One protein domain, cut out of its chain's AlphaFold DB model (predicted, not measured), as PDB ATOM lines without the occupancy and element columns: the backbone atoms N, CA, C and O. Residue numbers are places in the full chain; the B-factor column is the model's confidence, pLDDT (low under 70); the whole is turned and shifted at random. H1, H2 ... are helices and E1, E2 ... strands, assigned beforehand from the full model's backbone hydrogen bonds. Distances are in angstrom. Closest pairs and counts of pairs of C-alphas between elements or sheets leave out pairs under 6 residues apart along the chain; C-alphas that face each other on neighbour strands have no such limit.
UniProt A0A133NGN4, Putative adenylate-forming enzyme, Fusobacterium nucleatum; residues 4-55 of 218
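AT A GLANCE: This is residues 4 to 55 of the 218 residues of the protein "Putative adenylate-forming enzyme" of Fusobacterium nucleatum (UniProt A0A133NGN4). A two-stranded hairpin, E1 and E2, has the longer helix H2 packed over it, mainly over E1, while the short H1 lies near the first end of H2. The 52 printed residues hold two named helices and two named strands in the order H1, H2, E1, E2; the class is mixed, the sheet antiparallel. The whole is compact, radius of gyration of the C-alphas 10.8 A, spanning 26 by 25 by 17 A.

HOW THE PARTS SIT: H1, residues 4 to 7, is close to but not clearly touching H2, residues 14 to 27; their closest C-alphas, Asp 5 and Lys 14, are 6.0 A apart. In H2 every O i to N i+4 pair is within hydrogen-bond range; H1 is too short for one. The closest C-alphas of H2 and E1, residues 37 to 41, are Ala 21 and Gly 40, 5.1 A. E1 and E2, residues 51 to 54, form an antiparallel hairpin at 153 degrees, with N 38 and O 54 at 2.9 A. H1 is apart from both strands.

IN THESE COORDINATES: H1 begins at C-alpha 4 (110.789, 134.459, 149.589). H2 measures 19.8 A, E1 13.6 A. E2 ends at C-alpha 54 (117.283, 141.147, 139.159).

THE WHOLE: The C-alphas farthest apart, Asn 36 and Ser 46, are 30.0 A apart. The printed part has no cut, and the three links are short. Residues 43 to 48 have pLDDT under 70.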
ATOM      1  N   PHE A   4     109.921 133.665 150.477       88.75
ATOM      2  CA  PHE A   4     110.789 134.459 149.589       88.75
ATOM      3  C   PHE A   4     112.131 134.807 150.248       88.75
ATOM      4  O   PHE A   4     113.181 134.644 149.628       88.75
ATOM      5  N   ASP A   5     112.091 135.250 151.505       89.44
ATOM      6  CA  ASP A   5     113.269 135.647 152.283       89.44
ATOM      7  C   ASP A   5     114.280 134.510 152.466       89.44
ATOM      8  O   ASP A   5     115.476 134.768 152.555       89.44
ATOM      9  N   GLU A   6     113.805 133.265 152.516       89.62
ATOM     10  CA  GLU A   6     114.639 132.074 152.701       89.62
ATOM     11  C   GLU A   6     115.205 131.549 151.379       89.62
ATOM     12  O   GLU A   6     116.311 131.017 151.340       89.62
ATOM     13  N   LEU A   7     114.441 131.682 150.292       88.06
ATOM     14  CA  LEU A   7     114.796 131.122 148.988       88.06
ATOM     15  C   LEU A   7     115.717 132.027 148.171       88.06
ATOM     16  O   LEU A   7     116.427 131.537 147.293       88.06
ATOM     17  N   ASN A   8     115.700 133.340 148.407       89.69
ATOM     18  CA  ASN A   8     116.539 134.252 147.641       89.69
ATOM     19  C   ASN A   8     117.971 134.295 148.199       89.69
ATOM     20  O   ASN A   8     118.203 134.508 149.386       89.69
ATOM     21  N   THR A   9     118.957 134.145 147.318       89.62
ATOM     22  CA  THR A   9     120.383 134.077 147.681       89.62
ATOM     23  C   THR A   9     121.019 135.445 147.941       89.62
ATOM     24  O   THR A   9     122.178 135.524 148.341       89.62
ATOM     25  N   LEU A  10     120.269 136.528 147.723       90.56
ATOM     26  CA  LEU A  10     120.740 137.911 147.822       90.56
ATOM     27  C   LEU A  10     120.366 138.572 149.160       90.56
ATOM     28  O   LEU A  10     120.722 139.728 149.398       90.56
ATOM     29  N   GLY A  11     119.648 137.855 150.033       91.38
ATOM     30  CA  GLY A  11     119.199 138.354 151.334       91.38
ATOM     31  C   GLY A  11     118.194 139.506 151.241       91.38
ATOM     32  O   GLY A  11     118.097 140.313 152.166       91.38
ATOM     33  N   VAL A  12     117.477 139.619 150.122       92.88
ATOM     34  CA  VAL A  12     116.429 140.618 149.905       92.88
ATOM     35  C   VAL A  12     115.247 140.310 150.816       92.88
ATOM     36  O   VAL A  12     114.759 139.178 150.854       92.88
ATOM     37  N   LYS A  13     114.777 141.335 151.526       93.56
ATOM     38  CA  LYS A  13     113.583 141.266 152.365       93.56
ATOM     39  C   LYS A  13     112.337 141.520 151.538       93.56
ATOM     40  O   LYS A  13     112.237 142.544 150.861       93.56
ATOM     41  N   LYS A  14     111.391 140.582 151.586       90.75
ATOM     42  CA  LYS A  14     110.168 140.611 150.784       90.75
ATOM     43  C   LYS A  14     109.382 141.900 150.967       90.75
ATOM     44  O   LYS A  14     108.977 142.485 149.970       90.75
ATOM     45  N   ASP A  15     109.151 142.314 152.208       91.06
ATOM     46  CA  ASP A  15     108.262 143.440 152.502       91.06
ATOM     47  C   ASP A  15     108.847 144.760 151.983       91.06
ATOM     48  O   ASP A  15     108.163 145.504 151.283       91.06
ATOM     49  N   GLU A  16     110.144 144.984 152.208       92.50
ATOM     50  CA  GLU A  16     110.876 146.142 151.681       92.50
ATOM     51  C   GLU A  16     110.883 146.158 150.139       92.50
ATOM     52  O   GLU A  16     110.640 147.187 149.508       92.50
ATOM     53  N   ALA A  17     111.131 145.008 149.504       91.38
ATOM     54  CA  ALA A  17     111.127 144.890 148.047       91.38
ATOM     55  C   ALA A  17     109.721 145.117 147.452       91.38
ATOM     56  O   ALA A  17     109.573 145.813 146.445       91.38
ATOM     57  N   MET A  18     108.680 144.583 148.094       90.31
ATOM     58  CA  MET A  18     107.288 144.749 147.677       90.31
ATOM     59  C   MET A  18     106.850 146.215 147.763       90.31
ATOM     60  O   MET A  18     106.185 146.708 146.850       90.31
ATOM     61  N   GLU A  19     107.247 146.924 148.822       91.31
ATOM     62  CA  GLU A  19     106.973 148.354 148.985       91.31
ATOM     63  C   GLU A  19     107.581 149.176 147.840       91.31
ATOM     64  O   GLU A  19     106.876 149.965 147.202       91.31
ATOM     65  N   ILE A  20     108.855 148.929 147.510       89.44
ATOM     66  CA  ILE A  20     109.541 149.569 146.378       89.44
ATOM     67  C   ILE A  20     108.782 149.318 145.070       89.44
ATOM     68  O   ILE A  20     108.537 150.250 144.295       89.44
ATOM     69  N   ALA A  21     108.386 148.071 144.815       87.38
ATOM     70  CA  ALA A  21     107.745 147.690 143.562       87.38
ATOM     71  C   ALA A  21     106.348 148.323 143.407       87.38
ATOM     72  O   ALA A  21     106.026 148.880 142.354       87.38
ATOM     73  N   LEU A  22     105.538 148.314 144.471       87.50
ATOM     74  CA  LEU A  22     104.219 148.958 144.497       87.50
ATOM     75  C   LEU A  22     104.322 150.477 144.327       87.50
ATOM     76  O   LEU A  22     103.542 151.079 143.582       87.50
ATOM     77  N   ASN A  23     105.294 151.106 144.990       87.12
ATOM     78  CA  ASN A  23     105.528 152.539 144.856       87.12
ATOM     79  C   ASN A  23     105.973 152.910 143.433       87.12
ATOM     80  O   ASN A  23     105.513 153.912 142.882       87.12
ATOM     81  N   SER A  24     106.815 152.082 142.811       84.69
ATOM     82  CA  SER A  24     107.273 152.266 141.430       84.69
ATOM     83  C   SER A  24     106.114 152.220 140.433       84.69
ATOM     84  O   SER A  24     106.017 153.096 139.575       84.69
ATOM     85  N   GLU A  25     105.175 151.276 140.577       80.12
ATOM     86  CA  GLU A  25     103.962 151.247 139.744       80.12
ATOM     87  C   GLU A  25     103.078 152.480 139.960       80.12
ATOM     88  O   GLU A  25     102.641 153.101 138.987       80.12
ATOM     89  N   LYS A  26     102.832 152.851 141.225       84.06
ATOM     90  CA  LYS A  26     101.972 153.987 141.591       84.06
ATOM     91  C   LYS A  26     102.512 155.311 141.053       84.06
ATOM     92  O   LYS A  26     101.744 156.148 140.590       84.06
ATOM     93  N   THR A  27     103.824 155.504 141.137       83.06
ATOM     94  CA  THR A  27     104.502 156.740 140.718       83.06
ATOM     95  C   THR A  27     104.982 156.704 139.269       83.06
ATOM     96  O   THR A  27     105.444 157.725 138.766       83.06
ATOM     97  N   ARG A  28     104.892 155.545 138.598       74.88
ATOM     98  CA  ARG A  28     105.498 155.276 137.282       74.88
ATOM     99  C   ARG A  28     107.008 155.573 137.247       74.88
ATOM    100  O   ARG A  28     107.555 155.873 136.190       74.88
ATOM    101  N   ASN A  29     107.685 155.482 138.395       76.75
ATOM    102  CA  ASN A  29     109.128 155.669 138.524       76.75
ATOM    103  C   ASN A  29     109.812 154.329 138.811       76.75
ATOM    104  O   ASN A  29     109.883 153.898 139.959       76.75
ATOM    105  N   PHE A  30     110.346 153.705 137.764       75.62
ATOM    106  CA  PHE A  30     110.975 152.382 137.826       75.62
ATOM    107  C   PHE A  30     112.475 152.409 138.160       75.62
ATOM    108  O   PHE A  30     113.104 151.356 138.170       75.62
ATOM    109  N   ASN A  31     113.032 153.584 138.491       76.81
ATOM    110  CA  ASN A  31     114.437 153.726 138.897       76.81
ATOM    111  C   ASN A  31     114.685 153.340 140.369       76.81
ATOM    112  O   ASN A  31     115.829 153.368 140.830       76.81
ATOM    113  N   GLN A  32     113.631 153.063 141.148       81.38
ATOM    114  CA  GLN A  32     113.770 152.691 142.557       81.38
ATOM    115  C   GLN A  32     114.322 151.266 142.666       81.38
ATOM    116  O   GLN A  32     113.834 150.342 142.015       81.38
ATOM    117  N   LYS A  33     115.353 151.085 143.494       85.31
ATOM    118  CA  LYS A  33     116.073 149.814 143.634       85.31
ATOM    119  C   LYS A  33     116.185 149.403 145.092       85.31
ATOM    120  O   LYS A  33     116.339 150.243 145.977       85.31
ATOM    121  N   TYR A  34     116.179 148.095 145.323       87.50
ATOM    122  CA  TYR A  34     116.584 147.512 146.593       87.50
ATOM    123  C   TYR A  34     118.111 147.450 146.626       87.50
ATOM    124  O   TYR A  34     118.716 146.539 146.060       87.50
ATOM    125  N   LYS A  35     118.760 148.449 147.234       88.94
ATOM    126  CA  LYS A  35     120.213 148.658 147.092       88.94
ATOM    127  C   LYS A  35     120.577 148.804 145.602       88.94
ATOM    128  O   LYS A  35     120.233 149.807 144.987       88.94
ATOM    129  N   ASN A  36     121.238 147.811 145.009       87.19
ATOM    130  CA  ASN A  36     121.591 147.749 143.587       87.19
ATOM    131  C   ASN A  36     120.715 146.775 142.770       87.19
ATOM    132  O   ASN A  36     120.974 146.592 141.583       87.19
ATOM    133  N   ILE A  37     119.703 146.158 143.384       88.81
ATOM    134  CA  ILE A  37     118.831 145.147 142.780       88.81
ATOM    135  C   ILE A  37     117.541 145.817 142.300       88.81
ATOM    136  O   ILE A  37     116.879 146.532 143.056       88.81
ATOM    137  N   SER A  38     117.167 145.583 141.045       86.75
ATOM    138  CA  SER A  38     115.872 146.022 140.522       86.75
ATOM    139  C   SER A  38     114.771 145.088 141.007       86.75
ATOM    140  O   SER A  38     114.949 143.871 141.000       86.75
ATOM    141  N   VAL A  39     113.625 145.657 141.379       88.06
ATOM    142  CA  VAL A  39     112.454 144.916 141.860       88.06
ATOM    143  C   VAL A  39     111.244 145.275 141.006       88.06
ATOM    144  O   VAL A  39     111.029 146.446 140.701       88.06
ATOM    145  N   GLY A  40     110.443 144.281 140.630       84.56
ATOM    146  CA  GLY A  40     109.207 144.496 139.885       84.56
ATOM    147  C   GLY A  40     108.103 143.511 140.252       84.56
ATOM    148  O   GLY A  40     108.337 142.497 140.914       84.56
ATOM    149  N   LEU A  41     106.885 143.828 139.808       81.69
ATOM    150  CA  LEU A  41     105.705 142.983 139.969       81.69
ATOM    151  C   LEU A  41     105.284 142.397 138.625       81.69
ATOM    152  O   LEU A  41     105.321 143.069 137.594       81.69
ATOM    153  N   SER A  42     104.862 141.137 138.636       74.38
ATOM    154  CA  SER A  42     104.186 140.551 137.487       74.38
ATOM    155  C   SER A  42     102.761 141.098 137.379       74.38
ATOM    156  O   SER A  42     102.126 141.458 138.373       74.38
ATOM    157  N   SER A  43     102.239 141.140 136.153       63.47
ATOM    158  CA  SER A  43     100.905 141.669 135.855       63.47
ATOM    159  C   SER A  43      99.761 140.840 136.454       63.47
ATOM    160  O   SER A  43      98.671 141.378 136.616       63.47
ATOM    161  N   GLY A  44     100.011 139.572 136.821       56.22
ATOM    162  CA  GLY A  44      99.095 138.687 137.551       56.22
ATOM    163  C   GLY A  44      97.722 138.510 136.892       56.22
ATOM    164  O   GLY A  44      96.778 139.216 137.228       56.22
ATOM    165  N   THR A  45      97.562 137.526 136.002       51.44
ATOM    166  CA  THR A  45      96.279 137.259 135.312       51.44
ATOM    167  C   THR A  45      95.187 136.665 136.217       51.44
ATOM    168  O   THR A  45      94.014 136.694 135.861       51.44
ATOM    169  N   SER A  46      95.548 136.169 137.403       54.47
ATOM    170  CA  SER A  46      94.665 135.497 138.375       54.47
ATOM    171  C   SER A  46      94.533 136.249 139.712       54.47
ATOM    172  O   SER A  46      94.213 135.660 140.745       54.47
ATOM    173  N   GLY A  47      94.822 137.557 139.724       54.38
ATOM    174  CA  GLY A  47      94.737 138.412 140.919       54.38
ATOM    175  C   GLY A  47      95.916 138.285 141.891       54.38
ATOM    176  O   GLY A  47      96.085 139.138 142.759       54.38
ATOM    177  N   HIS A  48      96.779 137.280 141.716       61.28
ATOM    178  CA  HIS A  48      98.031 137.146 142.456       61.28
ATOM    179  C   HIS A  48      99.187 137.707 141.625       61.28
ATOM    180  O   HIS A  48      99.506 137.186 140.555       61.28
ATOM    181  N   ARG A  49      99.819 138.775 142.119       71.81
ATOM    182  CA  ARG A  49     101.036 139.344 141.525       71.81
ATOM    183  C   ARG A  49     102.261 138.671 142.134       71.81
ATOM    184  O   ARG A  49     102.398 138.603 143.354       71.81
ATOM    185  N   GLY A  50     103.140 138.159 141.284       77.62
ATOM    186  CA  GLY A  50     104.465 137.695 141.687       77.62
ATOM    187  C   GLY A  50     105.424 138.875 141.800       77.62
ATOM    188  O   GLY A  50     105.246 139.875 141.110       77.62
ATOM    189  N   MET A  51     106.445 138.757 142.645       84.75
ATOM    190  CA  MET A  51     107.556 139.707 142.698       84.75
ATOM    191  C   MET A  51     108.779 139.067 142.053       84.75
ATOM    192  O   MET A  51     109.059 137.895 142.302       84.75
ATOM    193  N   PHE A  52     109.506 139.834 141.248       84.38
ATOM    194  CA  PHE A  52     110.781 139.418 140.680       84.38
ATOM    195  C   PHE A  52     111.871 140.420 141.049       84.38
ATOM    196  O   PHE A  52     111.616 141.619 141.180       84.38
ATOM    197  N   ILE A  53     113.087 139.907 141.220       87.75
ATOM    198  CA  ILE A  53     114.282 140.691 141.512       87.75
ATOM    199  C   ILE A  53     115.367 140.354 140.494       87.75
ATOM    200  O   ILE A  53     115.450 139.211 140.055       87.75
ATOM    201  N   THR A  54     116.164 141.344 140.096       85.94
ATOM    202  CA  THR A  54     117.283 141.147 139.159       85.94
ATOM    203  C   THR A  54     118.482 142.000 139.549       85.94
ATOM    204  O   THR A  54     118.351 143.177 139.903       85.94
ATOM    205  N   THR A  55     119.663 141.403 139.479       88.50
ATOM    206  CA  THR A  55     120.951 142.076 139.649       88.50
ATOM    207  C   THR A  55     121.382 142.774 138.353       88.50
ATOM    208  O   THR A  55     120.929 142.405 137.267       88.50
TER     209      THR A  55